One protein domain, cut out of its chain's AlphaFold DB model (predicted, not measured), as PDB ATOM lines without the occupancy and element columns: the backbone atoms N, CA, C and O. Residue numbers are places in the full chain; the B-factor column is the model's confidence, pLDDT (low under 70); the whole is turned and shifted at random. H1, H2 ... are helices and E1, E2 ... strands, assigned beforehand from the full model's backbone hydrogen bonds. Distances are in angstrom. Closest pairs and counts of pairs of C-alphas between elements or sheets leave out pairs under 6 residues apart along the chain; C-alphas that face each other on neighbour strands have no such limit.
ATOM      1  N   ILE A   3     137.825 103.409 116.538       88.50
ATOM      2  CA  ILE A   3     138.413 102.989 117.816       88.50
ATOM      3  C   ILE A   3     138.348 104.177 118.792       88.50
ATOM      4  O   ILE A   3     138.894 105.236 118.482       88.50
ATOM      5  N   GLY A   4     137.660 104.020 119.927       81.75
ATOM      6  CA  GLY A   4     137.558 105.032 120.992       81.75
ATOM      7  C   GLY A   4     138.853 105.200 121.805       81.75
ATOM      8  O   GLY A   4     139.783 104.406 121.662       81.75
ATOM      9  N   VAL A   5     138.926 106.210 122.683       87.31
ATOM     10  CA  VAL A   5     140.037 106.400 123.650       87.31
ATOM     11  C   VAL A   5     139.509 106.773 125.016       87.31
ATOM     12  O   VAL A   5     138.421 107.327 125.162       87.31
ATOM     13  N   ASP A   6     140.373 106.548 125.998       79.00
ATOM     14  CA  ASP A   6     140.284 106.958 127.391       79.00
ATOM     15  C   ASP A   6     139.296 106.105 128.189       79.00
ATOM     16  O   ASP A   6     139.651 105.646 129.273       79.00
ATOM     17  N   ALA A   7     138.132 105.786 127.627       85.12
ATOM     18  CA  ALA A   7     137.119 104.915 128.213       85.12
ATOM     19  C   ALA A   7     136.461 104.026 127.144       85.12
ATOM     20  O   ALA A   7     136.691 104.208 125.948       85.12
ATOM     21  N   ASP A   8     135.638 103.067 127.568       92.12
ATOM     22  CA  ASP A   8     134.850 102.272 126.631       92.12
ATOM     23  C   ASP A   8     133.681 103.099 126.085       92.12
ATOM     24  O   ASP A   8     132.651 103.266 126.740       92.12
ATOM     25  N   TRP A   9     133.844 103.622 124.871       90.12
ATOM     26  CA  TRP A   9     132.831 104.466 124.242       90.12
ATOM     27  C   TRP A   9     131.536 103.725 123.936       90.12
ATOM     28  O   TRP A   9     130.504 104.379 123.798       90.12
ATOM     29  N   TYR A  10     131.559 102.390 123.870       87.06
ATOM     30  CA  TYR A  10     130.325 101.623 123.758       87.06
ATOM     31  C   TYR A  10     129.404 101.924 124.947       87.06
ATOM     32  O   TYR A  10     128.213 102.154 124.760       87.06
ATOM     33  N   ASP A  11     129.954 102.029 126.156       83.12
ATOM     34  CA  ASP A  11     129.176 102.335 127.357       83.12
ATOM     35  C   ASP A  11     129.038 103.840 127.610       83.12
ATOM     36  O   ASP A  11     127.979 104.298 128.042       83.12
ATOM     37  N   THR A  12     130.084 104.628 127.339       84.19
ATOM     38  CA  THR A  12     130.117 106.055 127.710       84.19
ATOM     39  C   THR A  12     129.563 107.003 126.650       84.19
ATOM     40  O   THR A  12     129.311 108.162 126.969       84.19
ATOM     41  N   ALA A  13     129.391 106.545 125.409       82.56
ATOM     42  CA  ALA A  13     128.836 107.326 124.303       82.56
ATOM     43  C   ALA A  13     127.843 106.466 123.485       82.56
ATOM     44  O   ALA A  13     128.113 106.111 122.330       82.56
ATOM     45  N   PRO A  14     126.705 106.071 124.095       76.69
ATOM     46  CA  PRO A  14     125.779 105.085 123.536       76.69
ATOM     47  C   PRO A  14     125.214 105.461 122.156       76.69
ATOM     48  O   PRO A  14     124.825 104.580 121.392       76.69
ATOM     49  N   GLU A  15     125.202 106.745 121.808       77.12
ATOM     50  CA  GLU A  15     124.813 107.279 120.502       77.12
ATOM     51  C   GLU A  15     125.742 106.868 119.343       77.12
ATOM     52  O   GLU A  15     125.359 106.998 118.182       77.12
ATOM     53  N   TYR A  16     126.941 106.348 119.633       80.50
ATOM     54  CA  TYR A  16     127.920 105.916 118.627       80.50
ATOM     55  C   TYR A  16     128.135 104.395 118.579       80.50
ATOM     56  O   TYR A  16     128.991 103.935 117.819       80.50
ATOM     57  N   LYS A  17     127.363 103.593 119.334       84.50
ATOM     58  CA  LYS A  17     127.511 102.120 119.402       84.50
ATOM     59  C   LYS A  17     127.578 101.448 118.033       84.50
ATOM     60  O   LYS A  17     128.435 100.604 117.802       84.50
ATOM     61  N   GLU A  18     126.746 101.904 117.098       85.38
ATOM     62  CA  GLU A  18     126.643 101.356 115.739       85.38
ATOM     63  C   GLU A  18     127.900 101.557 114.878       85.38
ATOM     64  O   GLU A  18     127.986 101.019 113.777       85.38
ATOM     65  N   VAL A  19     128.875 102.351 115.327       84.06
ATOM     66  CA  VAL A  19     130.101 102.632 114.567       84.06
ATOM     67  C   VAL A  19     131.388 102.392 115.356       84.06
ATOM     68  O   VAL A  19     132.464 102.538 114.768       84.06
ATOM     69  N   ILE A  20     131.319 101.998 116.631       88.44
ATOM     70  CA  ILE A  20     132.486 101.730 117.489       88.44
ATOM     71  C   ILE A  20     132.895 100.262 117.371       88.44
ATOM     72  O   ILE A  20     132.145  99.371 117.748       88.44
ATOM     73  N   LEU A  21     134.112 100.018 116.882       91.31
ATOM     74  CA  LEU A  21     134.693  98.679 116.789       91.31
ATOM     75  C   LEU A  21     135.255  98.202 118.130       91.31
ATOM     76  O   LEU A  21     135.146  97.030 118.433       91.31
ATOM     77  N   THR A  22     135.926  99.079 118.876       93.81
ATOM     78  CA  THR A  22     136.525  98.843 120.204       93.81
ATOM     79  C   THR A  22     137.056 100.188 120.744       93.81
ATOM     80  O   THR A  22     136.926 101.205 120.062       93.81
ATOM     81  N   SER A  23     137.655 100.241 121.936       94.62
ATOM     82  CA  SER A  23     138.221 101.461 122.534       94.62
ATOM     83  C   SER A  23     139.553 101.193 123.229       94.62
ATOM     84  O   SER A  23     139.689 100.199 123.933       94.62
ATOM     85  N   VAL A  24     140.522 102.099 123.092       93.06
ATOM     86  CA  VAL A  24     141.741 102.104 123.915       93.06
ATOM     87  C   VAL A  24     141.391 102.647 125.297       93.06
ATOM     88  O   VAL A  24     140.981 103.796 125.437       93.06
ATOM     89  N   LEU A  25     141.572 101.837 126.329       88.88
ATOM     90  CA  LEU A  25     141.234 102.177 127.704       88.88
ATOM     91  C   LEU A  25     142.425 102.835 128.396       88.88
ATOM     92  O   LEU A  25     143.525 102.281 128.385       88.88
ATOM     93  N   LYS A  26     142.198 103.979 129.053       89.19
ATOM     94  CA  LYS A  26     143.118 104.533 130.053       89.19
ATOM     95  C   LYS A  26     142.518 104.276 131.424       89.19
ATOM     96  O   LYS A  26     141.562 104.926 131.831       89.19
ATOM     97  N   LYS A  27     143.086 103.323 132.151       85.12
ATOM     98  CA  LYS A  27     142.595 102.900 133.465       85.12
ATOM     99  C   LYS A  27     143.088 103.861 134.550       85.12
ATOM    100  O   LYS A  27     143.918 103.537 135.396       85.12
ATOM    101  N   ILE A  28     142.616 105.109 134.474       83.38
ATOM    102  CA  ILE A  28     142.955 106.177 135.429       83.38
ATOM    103  C   ILE A  28     142.456 105.823 136.832       83.38
ATOM    104  O   ILE A  28     143.098 106.162 137.822       83.38
ATOM    105  N   ASP A  29     141.353 105.087 136.919       79.69
ATOM    106  CA  ASP A  29     140.853 104.484 138.149       79.69
ATOM    107  C   ASP A  29     141.901 103.589 138.829       79.69
ATOM    108  O   ASP A  29     142.081 103.696 140.040       79.69
ATOM    109  N   VAL A  30     142.658 102.785 138.075       82.50
ATOM    110  CA  VAL A  30     143.762 101.966 138.606       82.50
ATOM    111  C   VAL A  30     144.875 102.852 139.166       82.50
ATOM    112  O   VAL A  30     145.341 102.615 140.280       82.50
ATOM    113  N   ALA A  31     145.262 103.909 138.446       80.19
ATOM    114  CA  ALA A  31     146.290 104.842 138.911       80.19
ATOM    115  C   ALA A  31     145.863 105.584 140.192       80.19
ATOM    116  O   ALA A  31     146.637 105.688 141.145       80.19
ATOM    117  N   VAL A  32     144.616 106.056 140.245       83.25
ATOM    118  CA  VAL A  32     144.042 106.740 141.412       83.25
ATOM    119  C   VAL A  32     143.910 105.778 142.591       83.25
ATOM    120  O   VAL A  32     144.337 106.106 143.696       83.25
ATOM    121  N   LEU A  33     143.381 104.574 142.370       82.62
ATOM    122  CA  LEU A  33     143.203 103.569 143.417       82.62
ATOM    123  C   LEU A  33     144.542 103.134 144.014       82.62
ATOM    124  O   LEU A  33     144.653 103.017 145.234       82.62
ATOM    125  N   ASN A  34     145.556 102.908 143.179       82.50
ATOM    126  CA  ASN A  34     146.889 102.539 143.645       82.50
ATOM    127  C   ASN A  34     147.548 103.691 144.406       82.50
ATOM    128  O   ASN A  34     148.084 103.466 145.483       82.50
ATOM    129  N   THR A  35     147.383 104.934 143.945       83.25
ATOM    130  CA  THR A  35     147.869 106.118 144.673       83.25
ATOM    131  C   THR A  35     147.212 106.255 146.051       83.25
ATOM    132  O   THR A  35     147.885 106.542 147.041       83.25
ATOM    133  N   ILE A  36     145.899 106.019 146.141       83.00
ATOM    134  CA  ILE A  36     145.172 106.029 147.417       83.00
ATOM    135  C   ILE A  36     145.686 104.911 148.331       83.00
ATOM    136  O   ILE A  36     145.954 105.169 149.503       83.00
ATOM    137  N   LYS A  37     145.863 103.691 147.810       85.75
ATOM    138  CA  LYS A  37     146.411 102.560 148.576       85.75
ATOM    139  C   LYS A  37     147.821 102.846 149.088       85.75
ATOM    140  O   LYS A  37     148.074 102.637 150.266       85.75
ATOM    141  N   ASP A  38     148.700 103.381 148.249       84.88
ATOM    142  CA  ASP A  38     150.068 103.723 148.640       84.88
ATOM    143  C   ASP A  38     150.093 104.810 149.718       84.88
ATOM    144  O   ASP A  38     150.910 104.755 150.638       84.88
ATOM    145  N   SER A  39     149.172 105.773 149.651       85.31
ATOM    146  CA  SER A  39     149.006 106.795 150.688       85.31
ATOM    147  C   SER A  39     148.536 106.193 152.018       85.31
ATOM    148  O   SER A  39     149.116 106.484 153.065       85.31
ATOM    149  N   LEU A  40     147.546 105.294 151.985       83.50
ATOM    150  CA  LEU A  40     147.030 104.606 153.176       83.50
ATOM    151  C   LEU A  40     148.059 103.660 153.813       83.50
ATOM    152  O   LEU A  40     148.144 103.582 155.036       83.50
ATOM    153  N   ASP A  41     148.867 102.985 152.998       91.75
ATOM    154  CA  ASP A  41     149.915 102.062 153.442       91.75
ATOM    155  C   ASP A  41     151.206 102.777 153.893       91.75
ATOM    156  O   ASP A  41     152.165 102.115 154.300       91.75
ATOM    157  N   GLY A  42     151.275 104.112 153.786       83.94
ATOM    158  CA  GLY A  42     152.482 104.894 154.076       83.94
ATOM    159  C   GLY A  42     153.631 104.661 153.083       83.94
ATOM    160  O   GLY A  42     154.787 104.931 153.402       83.94
ATOM    161  N   LYS A  43     153.323 104.140 151.890       87.06
ATOM    162  CA  LYS A  43     154.267 103.822 150.804       87.06
ATOM    163  C   LYS A  43     154.285 104.873 149.695       87.06
ATOM    164  O   LYS A  43     155.034 104.720 148.733       87.06
ATOM    165  N   PHE A  44     153.466 105.920 149.803       87.00
ATOM    166  CA  PHE A  44     153.389 106.962 148.789       87.00
ATOM    167  C   PHE A  44     154.755 107.616 148.574       87.00
ATOM    168  O   PHE A  44     155.354 108.186 149.489       87.00
ATOM    169  N   THR A  45     155.217 107.562 147.331       77.12
ATOM    170  CA  THR A  45     156.405 108.273 146.874       77.12
ATOM    171  C   THR A  45     155.962 109.326 145.868       77.12
ATOM    172  O   THR A  45     155.268 109.029 144.899       77.12
ATOM    173  N   GLY A  46     156.301 110.591 146.129       74.06
ATOM    174  CA  GLY A  46     156.046 111.664 145.171       74.06
ATOM    175  C   GLY A  46     156.903 111.492 143.912       74.06
ATOM    176  O   GLY A  46     158.017 110.977 143.984       74.06
ATOM    177  N   GLY A  47     156.400 111.949 142.766       79.50
ATOM    178  CA  GLY A  47     157.087 111.851 141.475       79.50
ATOM    179  C   GLY A  47     156.149 111.424 140.348       79.50
ATOM    180  O   GLY A  47     154.934 111.350 140.531       79.50
ATOM    181  N   THR A  48     156.719 111.152 139.175       76.81
ATOM    182  CA  THR A  48     155.980 110.637 138.015       76.81
ATOM    183  C   THR A  48     156.003 109.114 138.029       76.81
ATOM    184  O   THR A  48     157.074 108.514 137.982       76.81
ATOM    185  N   VAL A  49     154.824 108.495 138.040       77.56
ATOM    186  CA  VAL A  49     154.658 107.044 137.896       77.56
ATOM    187  C   VAL A  49     154.026 106.759 136.537       77.56
ATOM    188  O   VAL A  49     152.982 107.318 136.202       77.56
ATOM    189  N   THR A  50     154.659 105.895 135.746       81.94
ATOM    190  CA  THR A  50     154.145 105.469 134.440       81.94
ATOM    191  C   THR A  50     153.447 104.128 134.588       81.94
ATOM    192  O   THR A  50     154.079 103.145 134.960       81.94
ATOM    193  N   TYR A  51     152.158 104.085 134.262       83.00
ATOM    194  CA  TYR A  51     151.401 102.841 134.204       83.00
ATOM    195  C   TYR A  51     151.350 102.324 132.769       83.00
ATOM    196  O   TYR A  51     151.080 103.078 131.833       83.00
ATOM    197  N   THR A  52     151.597 101.029 132.602       86.81
ATOM    198  CA  THR A  52     151.632 100.364 131.294       86.81
ATOM    199  C   THR A  52     150.543  99.298 131.188       86.81
ATOM    200  O   THR A  52     149.789  99.073 132.136       86.81
ATOM    201  N   ILE A  53     150.460  98.599 130.052       89.38
ATOM    202  CA  ILE A  53     149.567  97.437 129.907       89.38
ATOM    203  C   ILE A  53     149.913  96.319 130.903       89.38
ATOM    204  O   ILE A  53     149.025  95.611 131.371       89.38
ATOM    205  N   LYS A  54     151.188  96.208 131.302       88.44
ATOM    206  CA  LYS A  54     151.652  95.242 132.306       88.44
ATOM    207  C   LYS A  54     151.032  95.493 133.682       88.44
ATOM    208  O   LYS A  54     150.717  94.542 134.390       88.44
ATOM    209  N   ASP A  55     150.827  96.760 134.027       86.31
ATOM    210  CA  ASP A  55     150.313  97.192 135.335       86.31
ATOM    211  C   ASP A  55     148.809  97.501 135.281       86.31
ATOM    212  O   ASP A  55     148.238  98.043 136.227       86.31
ATOM    213  N   GLY A  56     148.166  97.189 134.151       87.31
ATOM    214  CA  GLY A  56     146.761  97.479 133.911       87.31
ATOM    215  C   GLY A  56     146.444  98.971 133.830       87.31
ATOM    216  O   GLY A  56     145.315  99.341 134.113       87.31
ATOM    217  N   GLY A  57     147.401  99.832 133.469       85.69
ATOM    218  CA  GLY A  57     147.166 101.266 133.248       85.69
ATOM    219  C   GLY A  57     146.525 101.597 131.908       85.69
ATOM    220  O   GLY A  57     145.850 102.619 131.773       85.69
ATOM    221  N   VAL A  58     146.730 100.732 130.916       90.31
ATOM    222  CA  VAL A  58     146.127 100.834 129.585       90.31
ATOM    223  C   VAL A  58     145.660  99.463 129.112       90.31
ATOM    224  O   VAL A  58     146.219  98.448 129.523       90.31
ATOM    225  N   ASP A  59     144.628  99.428 128.276       93.12
ATOM    226  CA  ASP A  59     144.065  98.190 127.724       93.12
ATOM    227  C   ASP A  59     143.239  98.484 126.459       93.12
ATOM    228  O   ASP A  59     143.200  99.622 125.991       93.12
ATOM    229  N   ILE A  60     142.548  97.483 125.917       94.12
ATOM    230  CA  ILE A  60     141.550  97.635 124.854       94.12
ATOM    231  C   ILE A  60     140.218  97.003 125.285       94.12
ATOM    232  O   ILE A  60     140.194  95.947 125.918       94.12
ATOM    233  N   ALA A  61     139.111  97.661 124.961       93.50
ATOM    234  CA  ALA A  61     137.760  97.178 125.218       93.50
ATOM    235  C   ALA A  61     137.395  95.967 124.329       93.50
ATOM    236  O   ALA A  61     138.071  95.699 123.328       93.50
ATOM    237  N   PRO A  62     136.310  95.233 124.634       94.56
ATOM    238  CA  PRO A  62     135.761  94.229 123.723       94.56
ATOM    239  C   PRO A  62     135.383  94.811 122.351       94.56
ATOM    240  O   PRO A  62     135.252  96.023 122.183       94.56
ATOM    241  N   TYR A  63     135.167  93.935 121.364       94.50
ATOM    242  CA  TYR A  63     134.688  94.351 120.037       94.50
ATOM    243  C   TYR A  63     133.163  94.561 119.961       94.50
ATOM    244  O   TYR A  63     132.632  94.926 118.912       94.50
ATOM    245  N   HIS A  64     132.461  94.296 121.070       93.81
ATOM    246  CA  HIS A  64     131.016  94.466 121.249       93.81
ATOM    247  C   HIS A  64     130.196  93.917 120.071       93.81
ATOM    248  O   HIS A  64     130.360  92.756 119.691       93.81
ATOM    249  N   ASP A  65     129.337  94.746 119.475       92.50
ATOM    250  CA  ASP A  65     128.434  94.370 118.381       92.50
ATOM    251  C   ASP A  65     129.187  93.915 117.112       92.50
ATOM    252  O   ASP A  65     128.630  93.205 116.273       92.50
ATOM    253  N   PHE A  66     130.474  94.262 116.979       90.50
ATOM    254  CA  PHE A  66     131.322  93.893 115.846       90.50
ATOM    255  C   PHE A  66     132.181  92.648 116.088       90.50
ATOM    256  O   PHE A  66     132.920  92.250 115.190       90.50
ATOM    257  N   ASP A  67     132.077  91.985 117.246       93.56
ATOM    258  CA  ASP A  67     132.939  90.845 117.586       93.56
ATOM    259  C   ASP A  67     132.906  89.729 116.530       93.56
ATOM    260  O   ASP A  67     133.949  89.198 116.145       93.56
ATOM    261  N   SER A  68     131.727  89.425 115.986       91.56
ATOM    262  CA  SER A  68     131.567  88.421 114.923       91.56
ATOM    263  C   SER A  68     132.146  88.838 113.563       91.56
ATOM    264  O   SER A  68     132.438  87.978 112.734       91.56
ATOM    265  N   ALA A  69     132.332  90.140 113.335       89.88
ATOM    266  CA  ALA A  69     132.870  90.697 112.098       89.88
ATOM    267  C   ALA A  69     134.404  90.814 112.114       89.88
ATOM    268  O   ALA A  69     135.011  90.995 111.058       89.88
ATOM    269  N   VAL A  70     135.040  90.702 113.286       91.62
ATOM    270  CA  VAL A  70     136.502  90.716 113.419       91.62
ATOM    271  C   VAL A  70     137.053  89.307 113.171       91.62
ATOM    272  O   VAL A  70     136.736  88.390 113.936       91.62
ATOM    273  N   PRO A  71     137.902  89.103 112.143       96.00
ATOM    274  CA  PRO A  71     138.487  87.795 111.859       96.00
ATOM    275  C   PRO A  71     139.253  87.225 113.059       96.00
ATOM    276  O   PRO A  71     139.968  87.950 113.751       96.00
ATOM    277  N   ALA A  72     139.145  85.913 113.284       92.88
ATOM    278  CA  ALA A  72     139.793  85.246 114.416       92.88
ATOM    279  C   ALA A  72     141.323  85.421 114.416       92.88
ATOM    280  O   ALA A  72     141.914  85.628 115.477       92.88
ATOM    281  N   ASP A  73     141.945  85.400 113.235       90.44
ATOM    282  CA  ASP A  73     143.388  85.612 113.089       90.44
ATOM    283  C   ASP A  73     143.795  87.023 113.533       90.44
ATOM    284  O   ASP A  73     144.760  87.172 114.278       90.44
ATOM    285  N   LEU A  74     142.992  88.042 113.209       90.69
ATOM    286  CA  LEU A  74     143.234  89.418 113.652       90.69
ATOM    287  C   LEU A  74     143.092  89.560 115.175       90.69
ATOM    288  O   LEU A  74     143.909  90.220 115.811       90.69
ATOM    289  N   LYS A  75     142.099  88.904 115.792       91.81
ATOM    290  CA  LYS A  75     141.981  88.895 117.263       91.81
ATOM    291  C   LYS A  75     143.219  88.280 117.911       91.81
ATOM    292  O   LYS A  75     143.705  88.787 118.918       91.81
ATOM    293  N   LYS A  76     143.740  87.205 117.318       93.31
ATOM    294  CA  LYS A  76     144.949  86.533 117.796       93.31
ATOM    295  C   LYS A  76     146.190  87.413 117.643       93.31
ATOM    296  O   LYS A  76     147.007  87.442 118.557       93.31
ATOM    297  N   GLU A  77     146.317  88.147 116.539       94.19
ATOM    298  CA  GLU A  77     147.396  89.124 116.340       94.19
ATOM    299  C   GLU A  77     147.358  90.246 117.386       94.19
ATOM    300  O   GLU A  77     148.398  90.601 117.936       94.19
ATOM    301  N   VAL A  78     146.170  90.758 117.726       93.19
ATOM    302  CA  VAL A  78     146.010  91.789 118.767       93.19
ATOM    303  C   VAL A  78     146.410  91.262 120.148       93.19
ATOM    304  O   VAL A  78     147.137  91.939 120.874       93.19
ATOM    305  N   GLU A  79     145.996  90.047 120.513       93.12
ATOM    306  CA  GLU A  79     146.405  89.439 121.787       93.12
ATOM    307  C   GLU A  79     147.908  89.130 121.830       93.12
ATOM    308  O   GLU A  79     148.552  89.334 122.861       93.12
ATOM    309  N   GLN A  80     148.500  88.716 120.705       93.12
ATOM    310  CA  GLN A  80     149.948  88.547 120.605       93.12
ATOM    311  C   GLN A  80     150.676  89.886 120.779       93.12
ATOM    312  O   GLN A  80     151.624  89.956 121.553       93.12
ATOM    313  N   ALA A  81     150.192  90.968 120.164       92.44
ATOM    314  CA  ALA A  81     150.770  92.301 120.331       92.44
ATOM    315  C   ALA A  81     150.704  92.789 121.791       92.44
ATOM    316  O   ALA A  81     151.657  93.395 122.281       92.44
ATOM    317  N   LYS A  82     149.625  92.481 122.527       92.62
ATOM    318  CA  LYS A  82     149.560  92.743 123.976       92.62
ATOM    319  C   LYS A  82     150.622  91.953 124.740       92.62
ATOM    320  O   LYS A  82     151.310  92.523 125.584       92.62
ATOM    321  N   ALA A  83     150.774  90.661 124.450       93.56
ATOM    322  CA  ALA A  83     151.789  89.822 125.085       93.56
ATOM    323  C   ALA A  83     153.218  90.308 124.772       93.56
ATOM    324  O   ALA A  83     154.084  90.325 125.652       93.56
ATOM    325  N   ASP A  84     153.453  90.771 123.548       92.69
ATOM    326  CA  ASP A  84     154.736  91.308 123.102       92.69
ATOM    327  C   ASP A  84     155.050  92.661 123.767       92.69
ATOM    328  O   ASP A  84     156.192  92.901 124.159       92.69
ATOM    329  N   LEU A  85     154.043  93.512 124.000       89.06
ATOM    330  CA  LEU A  85     154.174  94.739 124.799       89.06
ATOM    331  C   LEU A  85     154.462  94.448 126.282       89.06
ATOM    332  O   LEU A  85     155.277  95.128 126.900       89.06
ATOM    333  N   ILE A  86     153.819  93.430 126.865       91.38
ATOM    334  CA  ILE A  86     154.039  93.035 128.269       91.38
ATOM    335  C   ILE A  86     155.435  92.429 128.463       91.38
ATOM    336  O   ILE A  86     156.085  92.679 129.481       91.38
ATOM    337  N   SER A  87     155.895  91.627 127.501       92.06
ATOM    338  CA  SER A  87     157.217  90.990 127.536       92.06
ATOM    339  C   SER A  87     158.359  91.928 127.137       92.06
ATOM    340  O   SER A  87     159.517  91.622 127.421       92.06
ATOM    341  N   GLY A  88     158.044  93.072 126.521       87.56
ATOM    342  CA  GLY A  88     159.020  94.035 126.011       87.56
ATOM    343  C   GLY A  88     159.615  93.658 124.650       87.56
ATOM    344  O   GLY A  88     160.585  94.281 124.230       87.56
TER     345      GLY A  88
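This is residues 3 to 88 of the 421 residues of the protein "Phosphate/phosphite/phosphonate ABC transporter substrate-binding protein" of Chloroflexi bacterium (UniProt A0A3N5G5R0). A small sheet of three strands sits in the middle of a loose, flat model; H3 continues past the end of E2 as an arm with residues 37 to 42 sticking out, and a long link returns to E3. H1 and H2 fold out and back between E1 and E2, while H4 leads into H5, a long helix set apart from the sheet. The printed part has 86 residues with five named helices and three named strands, in the order E1 H1 H2 E2 H3 E3 H4 H5; the sheet, E1 E2 E3, is mixed, as is the class, helices and strands. The radius of gyration of the C-alphas is 15.9 A, and the spans are 48 by 33 by 17 A.

Find C-alpha 20 at (132.486, 101.730, 117.489), where E2, residues 20 to 26, begins its 16.7 A. Beside it look for E1, residues 3 to 6, and E3, residues 58 to 60. H1 is residues 9 to 12, H2 14 to 19, H3 28 to 40, 18.3 A long, and H4 64 to 69. H5, residues 72 to 87, runs 22.6 A to C-alpha 87 at (157.217, 90.990, 127.536).

E1 and E2 are parallel, with N 4 and O 22 2.9 A apart; with H1 and H2 they form a strand-helix-strand unit, two parallel strands joined through helices, its crossover right-handed. E2 and E3 are antiparallel, with N 25 and O 59 2.8 A apart. H1 only grazes the sheet with residues 9 to 10, and H4 with 64 to 69; the closest C-alphas of E2 and H4, Leu 21 and Phe 66, are 5.9 A apart. H1 and H2 touch only at the corner, the closest C-alphas, Tyr 10 and Lys 17, being 5.2 A apart. H3 and H5 are apart, and neither is on the sheet. In H3 and H5 every O i to N i+4 pair is within hydrogen-bond range; H2 and H4 each have 0 of 2, but 2 of 3 O i to N i+3 pairs, and H1 is too short for an i+4 pair.

The C-alphas farthest apart, of Gly 42 and Ala 69, are 48.5 A apart. The link from H3 to E3, 17 residues, is long. The printed part has no cut, and no printed residue is under 70 in pLDDT.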